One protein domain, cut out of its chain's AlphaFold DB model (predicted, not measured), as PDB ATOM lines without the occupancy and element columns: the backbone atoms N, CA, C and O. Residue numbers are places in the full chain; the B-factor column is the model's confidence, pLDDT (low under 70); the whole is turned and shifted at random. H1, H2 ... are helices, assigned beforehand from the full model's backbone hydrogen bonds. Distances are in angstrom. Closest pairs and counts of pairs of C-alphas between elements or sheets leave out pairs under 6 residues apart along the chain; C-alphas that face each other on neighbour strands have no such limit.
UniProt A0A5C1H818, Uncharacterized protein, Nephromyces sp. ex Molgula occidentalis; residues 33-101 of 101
ATOM      1  N   LYS A  33     206.329 213.150 234.857       85.56
ATOM      2  CA  LYS A  33     206.071 211.839 234.253       85.56
ATOM      3  C   LYS A  33     204.590 211.457 234.332       85.56
ATOM      4  O   LYS A  33     204.033 211.005 233.336       85.56
ATOM      5  N   HIS A  34     203.946 211.661 235.483       87.56
ATOM      6  CA  HIS A  34     202.517 211.390 235.645       87.56
ATOM      7  C   HIS A  34     201.663 212.289 234.745       87.56
ATOM      8  O   HIS A  34     200.741 211.794 234.099       87.56
ATOM      9  N   PHE A  35     202.005 213.575 234.640       88.62
ATOM     10  CA  PHE A  35     201.308 214.502 233.750       88.62
ATOM     11  C   PHE A  35     201.313 214.013 232.292       88.62
ATOM     12  O   PHE A  35     200.254 213.911 231.670       88.62
ATOM     13  N   TYR A  36     202.484 213.641 231.759       89.44
ATOM     14  CA  TYR A  36     202.571 213.119 230.393       89.44
ATOM     15  C   TYR A  36     201.891 211.757 230.232       89.44
ATOM     16  O   TYR A  36     201.318 211.503 229.178       89.44
ATOM     17  N   LEU A  37     201.894 210.900 231.261       89.44
ATOM     18  CA  LEU A  37     201.147 209.637 231.235       89.44
ATOM     19  C   LEU A  37     199.642 209.863 231.054       89.44
ATOM     20  O   LEU A  37     199.034 209.207 230.209       89.44
ATOM     21  N   GLU A  38     199.042 210.793 231.798       90.31
ATOM     22  CA  GLU A  38     197.609 211.097 231.662       90.31
ATOM     23  C   GLU A  38     197.284 211.668 230.281       90.31
ATOM     24  O   GLU A  38     196.341 211.229 229.620       90.31
ATOM     25  N   LYS A  39     198.115 212.588 229.781       91.50
ATOM     26  CA  LYS A  39     197.951 213.136 228.430       91.50
ATOM     27  C   LYS A  39     198.093 212.068 227.345       91.50
ATOM     28  O   LYS A  39     197.318 212.052 226.389       91.50
ATOM     29  N   LEU A  40     199.035 211.146 227.508       91.19
ATOM     30  CA  LEU A  40     199.259 210.045 226.578       91.19
ATOM     31  C   LEU A  40     198.073 209.072 226.550       91.19
ATOM     32  O   LEU A  40     197.647 208.687 225.464       91.19
ATOM     33  N   LYS A  41     197.474 208.738 227.704       90.12
ATOM     34  CA  LYS A  41     196.244 207.923 227.762       90.12
ATOM     35  C   LYS A  41     195.104 208.546 226.953       90.12
ATOM     36  O   LYS A  41     194.426 207.834 226.215       90.12
ATOM     37  N   ILE A  42     194.915 209.863 227.058       91.62
ATOM     38  CA  ILE A  42     193.872 210.588 226.317       91.62
ATOM     39  C   ILE A  42     194.104 210.479 224.806       91.62
ATOM     40  O   ILE A  42     193.185 210.124 224.072       91.62
ATOM     41  N   ILE A  43     195.331 210.735 224.342       90.94
ATOM     42  CA  ILE A  43     195.664 210.651 222.912       90.94
ATOM     43  C   ILE A  43     195.478 209.233 222.381       90.94
ATOM     44  O   ILE A  43     194.921 209.053 221.301       90.94
ATOM     45  N   LEU A  44     195.920 208.224 223.129       90.50
ATOM     46  CA  LEU A  44     195.749 206.830 222.732       90.50
ATOM     47  C   LEU A  44     194.273 206.458 222.599       90.50
ATOM     48  O   LEU A  44     193.900 205.843 221.603       90.50
ATOM     49  N   LYS A  45     193.434 206.896 223.546       90.56
ATOM     50  CA  LYS A  45     191.983 206.704 223.470       90.56
ATOM     51  C   LYS A  45     191.397 207.383 222.232       90.56
ATOM     52  O   LYS A  45     190.648 206.751 221.506       90.56
ATOM     53  N   TYR A  46     191.774 208.633 221.961       90.44
ATOM     54  CA  TYR A  46     191.311 209.368 220.777       90.44
ATOM     55  C   TYR A  46     191.725 208.694 219.460       90.44
ATOM     56  O   TYR A  46     190.978 208.688 218.487       90.44
ATOM     57  N   LYS A  47     192.922 208.104 219.430       85.25
ATOM     58  CA  LYS A  47     193.490 207.432 218.257       85.25
ATOM     59  C   LYS A  47     193.138 205.942 218.168       85.25
ATOM     60  O   LYS A  47     193.674 205.262 217.298       85.25
ATOM     61  N   ASN A  48     192.267 205.432 219.044       87.69
ATOM     62  CA  ASN A  48     191.915 204.011 219.155       87.69
ATOM     63  C   ASN A  48     193.141 203.075 219.220       87.69
ATOM     64  O   ASN A  48     193.151 201.993 218.638       87.69
ATOM     65  N   LEU A  49     194.193 203.492 219.933       85.56
ATOM     66  CA  LEU A  49     195.413 202.710 220.133       85.56
ATOM     67  C   LEU A  49     195.477 202.144 221.555       85.56
ATOM     68  O   LEU A  49     195.179 202.828 222.532       85.56
ATOM     69  N   ASN A  50     195.954 200.906 221.683       86.38
ATOM     70  CA  ASN A  50     196.223 200.296 222.982       86.38
ATOM     71  C   ASN A  50     197.689 200.523 223.388       86.38
ATOM     72  O   ASN A  50     198.612 200.171 222.650       86.38
ATOM     73  N   TYR A  51     197.903 201.071 224.588       87.25
ATOM     74  CA  TYR A  51     199.241 201.326 225.128       87.25
ATOM     75  C   TYR A  51     200.103 200.059 225.207       87.25
ATOM     76  O   TYR A  51     201.289 200.112 224.897       87.25
ATOM     77  N   SER A  52     199.519 198.923 225.602       87.56
ATOM     78  CA  SER A  52     200.253 197.656 225.736       87.56
ATOM     79  C   SER A  52     200.815 197.174 224.396       87.56
ATOM     80  O   SER A  52     201.990 196.825 224.308       87.56
ATOM     81  N   ILE A  53     200.006 197.249 223.334       86.00
ATOM     82  CA  ILE A  53     200.398 196.883 221.970       86.00
ATOM     83  C   ILE A  53     201.499 197.822 221.470       86.00
ATOM     84  O   ILE A  53     202.528 197.353 220.988       86.00
ATOM     85  N   LEU A  54     201.329 199.136 221.656       85.69
ATOM     86  CA  LEU A  54     202.332 200.134 221.277       85.69
ATOM     87  C   LEU A  54     203.663 199.922 222.012       85.69
ATOM     88  O   LEU A  54     204.729 199.982 221.405       85.69
ATOM     89  N   LYS A  55     203.612 199.653 223.319       85.69
ATOM     90  CA  LYS A  55     204.806 199.399 224.128       85.69
ATOM     91  C   LYS A  55     205.536 198.142 223.652       85.69
ATOM     92  O   LYS A  55     206.752 198.176 223.503       85.69
ATOM     93  N   ASN A  56     204.804 197.066 223.368       85.12
ATOM     94  CA  ASN A  56     205.389 195.831 222.846       85.12
ATOM     95  C   ASN A  56     206.019 196.036 221.462       85.12
ATOM     96  O   ASN A  56     207.096 195.511 221.206       85.12
ATOM     97  N   LEU A  57     205.386 196.827 220.592       83.38
ATOM     98  CA  LEU A  57     205.932 197.227 219.292       83.38
ATOM     99  C   LEU A  57     207.275 197.958 219.420       83.38
ATOM    100  O   LEU A  57     208.234 197.612 218.737       83.38
ATOM    101  N   LEU A  58     207.358 198.943 220.315       84.44
ATOM    102  CA  LEU A  58     208.593 199.693 220.559       84.44
ATOM    103  C   LEU A  58     209.701 198.795 221.121       84.44
ATOM    104  O   LEU A  58     210.830 198.846 220.638       84.44
ATOM    105  N   LEU A  59     209.365 197.927 222.081       85.56
ATOM    106  CA  LEU A  59     210.317 196.987 222.677       85.56
ATOM    107  C   LEU A  59     210.848 195.971 221.662       85.56
ATOM    108  O   LEU A  59     212.046 195.717 221.648       85.56
ATOM    109  N   LYS A  60     209.993 195.434 220.780       83.44
ATOM    110  CA  LYS A  60     210.419 194.521 219.703       83.44
ATOM    111  C   LYS A  60     211.427 195.158 218.745       83.44
ATOM    112  O   LYS A  60     212.264 194.454 218.197       83.44
ATOM    113  N   ASN A  61     211.360 196.476 218.574       78.56
ATOM    114  CA  ASN A  61     212.289 197.238 217.742       78.56
ATOM    115  C   ASN A  61     213.503 197.767 218.527       78.56
ATOM    116  O   ASN A  61     214.240 198.601 218.008       78.56
ATOM    117  N   ASN A  62     213.706 197.327 219.777       81.62
ATOM    118  CA  ASN A  62     214.737 197.825 220.695       81.62
ATOM    119  C   ASN A  62     214.691 199.347 220.932       81.62
ATOM    120  O   ASN A  62     215.696 199.967 221.278       81.62
ATOM    121  N   ILE A  63     213.517 199.965 220.783       82.25
ATOM    122  CA  ILE A  63     213.337 201.402 220.978       82.25
ATOM    123  C   ILE A  63     212.853 201.644 222.407       82.25
ATOM    124  O   ILE A  63     211.700 201.369 222.749       82.25
ATOM    125  N   ASN A  64     213.723 202.204 223.248       83.19
ATOM    126  CA  ASN A  64     213.366 202.592 224.608       83.19
ATOM    127  C   ASN A  64     213.118 204.106 224.682       83.19
ATOM    128  O   ASN A  64     214.057 204.897 224.740       83.19
ATOM    129  N   LEU A  65     211.847 204.517 224.650       83.75
ATOM    130  CA  LEU A  65     211.459 205.932 224.674       83.75
ATOM    131  C   LEU A  65     210.960 206.361 226.046       83.75
ATOM    132  O   LEU A  65     210.133 205.697 226.674       83.75
ATOM    133  N   ASN A  66     211.384 207.553 226.460       88.00
ATOM    134  CA  ASN A  66     210.769 208.230 227.588       88.00
ATOM    135  C   ASN A  66     209.339 208.682 227.224       88.00
ATOM    136  O   ASN A  66     209.025 208.994 226.074       88.00
ATOM    137  N   ILE A  67     208.450 208.719 228.217       87.19
ATOM    138  CA  ILE A  67     207.007 208.957 228.035       87.19
ATOM    139  C   ILE A  67     206.713 210.335 227.430       87.19
ATOM    140  O   ILE A  67     205.777 210.475 226.648       87.19
ATOM    141  N   ASN A  68     207.510 211.347 227.771       88.75
ATOM    142  CA  ASN A  68     207.399 212.692 227.206       88.75
ATOM    143  C   ASN A  68     207.670 212.703 225.691       88.75
ATOM    144  O   ASN A  68     206.911 213.310 224.939       88.75
ATOM    145  N   ILE A  69     208.706 211.990 225.241       87.12
ATOM    146  CA  ILE A  69     209.061 211.863 223.822       87.12
ATOM    147  C   ILE A  69     207.987 211.059 223.090       87.12
ATOM    148  O   ILE A  69     207.526 211.468 222.029       87.12
ATOM    149  N   LEU A  70     207.518 209.958 223.687       88.12
ATOM    150  CA  LEU A  70     206.446 209.149 223.111       88.12
ATOM    151  C   LEU A  70     205.153 209.954 222.920       88.12
ATOM    152  O   LEU A  70     204.494 209.836 221.888       88.12
ATOM    153  N   TYR A  71     204.805 210.795 223.897       90.12
ATOM    154  CA  TYR A  71     203.671 211.708 223.794       90.12
ATOM    155  C   TYR A  71     203.833 212.675 222.613       90.12
ATOM    156  O   TYR A  71     202.925 212.781 221.790       90.12
ATOM    157  N   LEU A  72     204.994 213.328 222.492       87.25
ATOM    158  CA  LEU A  72     205.276 214.251 221.388       87.25
ATOM    159  C   LEU A  72     205.193 213.551 220.026       87.25
ATOM    160  O   LEU A  72     204.534 214.047 219.114       87.25
ATOM    161  N   LEU A  73     205.770 212.360 219.892       85.75
ATOM    162  CA  LEU A  73     205.711 211.598 218.645       85.75
ATOM    163  C   LEU A  73     204.277 211.218 218.269       85.75
ATOM    164  O   LEU A  73     203.886 211.369 217.117       85.75
ATOM    165  N   LEU A  74     203.451 210.807 219.234       85.44
ATOM    166  CA  LEU A  74     202.046 210.478 218.973       85.44
ATOM    167  C   LEU A  74     201.205 211.686 218.543       85.44
ATOM    168  O   LEU A  74     200.191 211.494 217.861       85.44
ATOM    169  N   THR A  75     201.598 212.911 218.906       84.62
ATOM    170  CA  THR A  75     200.947 214.126 218.383       84.62
ATOM    171  C   THR A  75     201.267 214.373 216.911       84.62
ATOM    172  O   THR A  75     200.430 214.920 216.196       84.62
ATOM    173  N   ASN A  76     202.413 213.896 216.419       83.94
ATOM    174  CA  ASN A  76     202.770 213.997 215.010       83.94
ATOM    175  C   ASN A  76     201.940 213.011 214.160       83.94
ATOM    176  O   ASN A  76     201.890 211.804 214.420       83.94
ATOM    177  N   LEU A  77     201.275 213.530 213.124       78.25
ATOM    178  CA  LEU A  77     200.440 212.753 212.201       78.25
ATOM    179  C   LEU A  77     201.239 211.680 211.451       78.25
ATOM    180  O   LEU A  77     200.749 210.563 211.299       78.25
ATOM    181  N   ASN A  78     202.480 211.980 211.058       76.31
ATOM    182  CA  ASN A  78     203.313 211.055 210.286       76.31
ATOM    183  C   ASN A  78     203.661 209.809 211.104       76.31
ATOM    184  O   ASN A  78     203.480 208.687 210.641       76.31
ATOM    185  N   PHE A  79     204.077 209.997 212.356       75.00
ATOM    186  CA  PHE A  79     204.390 208.894 213.264       75.00
ATOM    187  C   PHE A  79     203.160 208.034 213.573       75.00
ATOM    188  O   PHE A  79     203.238 206.808 213.605       75.00
ATOM    189  N   TYR A  80     201.997 208.662 213.747       78.56
ATOM    190  CA  TYR A  80     200.754 207.923 213.935       78.56
ATOM    191  C   TYR A  80     200.376 207.082 212.712       78.56
ATOM    192  O   TYR A  80     200.009 205.920 212.874       78.56
ATOM    193  N   ASN A  81     200.493 207.637 211.504       77.00
ATOM    194  CA  ASN A  81     200.216 206.900 210.272       77.00
ATOM    195  C   ASN A  81     201.176 205.713 210.103       77.00
ATOM    196  O   ASN A  81     200.739 204.630 209.720       77.00
ATOM    197  N   LEU A  82     202.451 205.881 210.475       73.12
ATOM    198  CA  LEU A  82     203.424 204.786 210.508       73.12
ATOM    199  C   LEU A  82     203.000 203.671 211.475       73.12
ATOM    200  O   LEU A  82     203.054 202.501 211.111       73.12
ATOM    201  N   ILE A  83     202.524 204.013 212.677       75.75
ATOM    202  CA  ILE A  83     202.024 203.020 213.644       75.75
ATOM    203  C   ILE A  83     200.759 202.324 213.132       75.75
ATOM    204  O   ILE A  83     200.625 201.111 213.268       75.75
ATOM    205  N   LYS A  84     199.810 203.075 212.564       73.06
ATOM    206  CA  LYS A  84     198.514 202.533 212.134       73.06
ATOM    207  C   LYS A  84     198.654 201.546 210.968       73.06
ATOM    208  O   LYS A  84     197.895 200.584 210.908       73.06
ATOM    209  N   ASN A  85     199.637 201.752 210.092       68.19
ATOM    210  CA  ASN A  85     199.826 200.959 208.875       68.19
ATOM    211  C   ASN A  85     200.663 199.663 209.044       68.19
ATOM    212  O   ASN A  85     200.932 199.032 208.034       68.19
ATOM    213  N   ASN A  86     201.073 199.276 210.269       59.00
ATOM    214  CA  ASN A  86     201.493 197.926 210.744       59.00
ATOM    215  C   ASN A  86     201.899 196.859 209.672       59.00
ATOM    216  O   ASN A  86     201.065 196.451 208.877       59.00
ATOM    217  N   TYR A  87     203.076 196.208 209.600       52.19
ATOM    218  CA  TYR A  87     204.102 195.832 210.600       52.19
ATOM    219  C   TYR A  87     205.536 195.665 210.015       52.19
ATOM    220  O   TYR A  87     206.455 195.390 210.781       52.19
ATOM    221  N   PHE A  88     205.758 195.789 208.696       43.84
ATOM    222  CA  PHE A  88     207.056 195.435 208.071       43.84
ATOM    223  C   PHE A  88     207.898 196.644 207.634       43.84
ATOM    224  O   PHE A  88     209.110 196.664 207.809       43.84
ATOM    225  N   ILE A  89     207.253 197.697 207.124       48.97
ATOM    226  CA  ILE A  89     207.922 198.933 206.670       48.97
ATOM    227  C   ILE A  89     208.302 199.829 207.869       48.97
ATOM    228  O   ILE A  89     209.130 200.741 207.767       48.97
ATOM    229  N   THR A  90     207.718 199.560 209.041       55.41
ATOM    230  CA  THR A  90     207.881 200.352 210.263       55.41
ATOM    231  C   THR A  90     209.277 200.247 210.857       55.41
ATOM    232  O   THR A  90     209.737 201.237 211.403       55.41
ATOM    233  N   THR A  91     209.997 199.129 210.718       56.97
ATOM    234  CA  THR A  91     211.368 199.010 211.249       56.97
ATOM    235  C   THR A  91     212.314 199.980 210.550       56.97
ATOM    236  O   THR A  91     212.982 200.758 211.218       56.97
ATOM    237  N   ILE A  92     212.309 200.010 209.215       57.50
ATOM    238  CA  ILE A  92     213.175 200.890 208.418       57.50
ATOM    239  C   ILE A  92     212.763 202.354 208.595       57.50
ATOM    240  O   ILE A  92     213.612 203.205 208.841       57.50
ATOM    241  N   SER A  93     211.464 202.655 208.521       57.56
ATOM    242  CA  SER A  93     210.971 204.034 208.642       57.56
ATOM    243  C   SER A  93     211.100 204.602 210.059       57.56
ATOM    244  O   SER A  93     211.507 205.752 210.194       57.56
ATOM    245  N   LEU A  94     210.836 203.823 211.117       60.28
ATOM    246  CA  LEU A  94     211.110 204.246 212.498       60.28
ATOM    247  C   LEU A  94     212.609 204.375 212.735       60.28
ATOM    248  O   LEU A  94     213.034 205.361 213.325       60.28
ATOM    249  N   HIS A  95     213.415 203.417 212.273       61.41
ATOM    250  CA  HIS A  95     214.857 203.474 212.482       61.41
ATOM    251  C   HIS A  95     215.486 204.683 211.776       61.41
ATOM    252  O   HIS A  95     216.300 205.369 212.387       61.41
ATOM    253  N   LEU A  96     215.050 205.012 210.553       59.44
ATOM    254  CA  LEU A  96     215.423 206.257 209.876       59.44
ATOM    255  C   LEU A  96     214.953 207.482 210.663       59.44
ATOM    256  O   LEU A  96     215.750 208.376 210.909       59.44
ATOM    257  N   LEU A  97     213.698 207.512 211.116       61.69
ATOM    258  CA  LEU A  97     213.155 208.645 211.868       61.69
ATOM    259  C   LEU A  97     213.930 208.899 213.174       61.69
ATOM    260  O   LEU A  97     214.136 210.052 213.532       61.69
ATOM    261  N   PHE A  98     214.427 207.850 213.836       62.62
ATOM    262  CA  PHE A  98     215.283 207.964 215.023       62.62
ATOM    263  C   PHE A  98     216.769 208.183 214.725       62.62
ATOM    264  O   PHE A  98     217.484 208.634 215.607       62.62
ATOM    265  N   LYS A  99     217.260 207.892 213.516       64.44
ATOM    266  CA  LYS A  99     218.648 208.201 213.130       64.44
ATOM    267  C   LYS A  99     218.879 209.710 212.966       64.44
ATOM    268  O   LYS A  99     220.012 210.163 213.079       64.44
ATOM    269  N   TYR A 100     217.819 210.461 212.672       53.00
ATOM    270  CA  TYR A 100     217.869 211.902 212.411       53.00
ATOM    271  C   TYR A 100     217.292 212.773 213.547       53.00
ATOM    272  O   TYR A 100     217.219 213.989 213.377       53.00
ATOM    273  N   ILE A 101     216.880 212.175 214.674       56.34
ATOM    274  CA  ILE A 101     216.500 212.869 215.924       56.34
ATOM    275  C   ILE A 101     217.639 212.706 216.924       56.34
ATOM    276  O   ILE A 101     218.005 213.723 217.551       56.34
TER     277      ILE A 101
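AT A GLANCE: This is residues 33 to 101 of the 101 residues of an uncharacterized protein of Nephromyces sp. ex Molgula occidentalis (UniProt A0A5C1H818). Four helices follow each other round an arc, H1, H3, H4 and H5, and H2 crosses the side of the arc opposite H3 and H4, reaching from near the end of H1 toward H5. H1 and H3 stand side by side, H3 and H4 make a corner, and H4 and H5 form a short helical hairpin; H1 and H5 lie at the two ends of the longest axis. The arc is only loosely closed by H2, which touches no other helix. The printed part has 69 residues with five named helices, in the order H1 to H5, and no named strand, and its class is all helix. It is compact, with a radius of gyration of the C-alphas of 11.5 A and spans of 31 by 22 by 21 A.

HOW THE PARTS SIT: H1, residues 33 to 46, is joined by a tight link to H2, residues 51 to 60. The two are close but not clearly touching, about perpendicular at 75 degrees, and their closest C-alphas, those of Leu 44 and Tyr 51, are 6.9 A apart. H3, residues 67 to 75, is apart from H2 but touches H1. H1 and H3 run the same way at a shallow tilt of 28 degrees, and their closest C-alphas, those of Leu 40 and Tyr 71, are 5.5 A apart. H3 and H4, residues 77 to 84, only just touch, with 3 pairs of C-alphas within 8 A, and touch only at the corner by their link. They are about perpendicular at 81 degrees, with the C-alphas of Leu 74 and Tyr 80 closest at 5.8 A. H4 and H5, residues 90 to 99, touch and form a hairpin. They run opposite ways at a steep tilt of 36 degrees, only just past shallow, and their closest C-alphas, those of Leu 82 and Thr 90, are 6.3 A apart. H2 and H5 are near each other, while H1 and H5 are apart. In H1, H2, H3, H4 and H5 every backbone O i to N i+4 pair is within hydrogen-bond range.

IN THESE COORDINATES: H1 begins at C-alpha 33 at (206.071, 211.839, 234.253) and is 20.1 A long. H2 measures 14.2 A and H3 12.5 A, with C-alpha 67 at (207.007, 208.957, 228.035). H4 measures 10.4 A. H5 measures 13.6 A and ends at C-alpha 99 at (218.648, 208.201, 213.130).

THE WHOLE: The C-alphas farthest apart, those of Phe 35 and Phe 88, are 32.5 A apart. The printed part has no cut, and no link is long. It ends at Ile 101, the chain's last residue. Mean pLDDT of the printed part is 78.4; residues 85 to 101 are under 70.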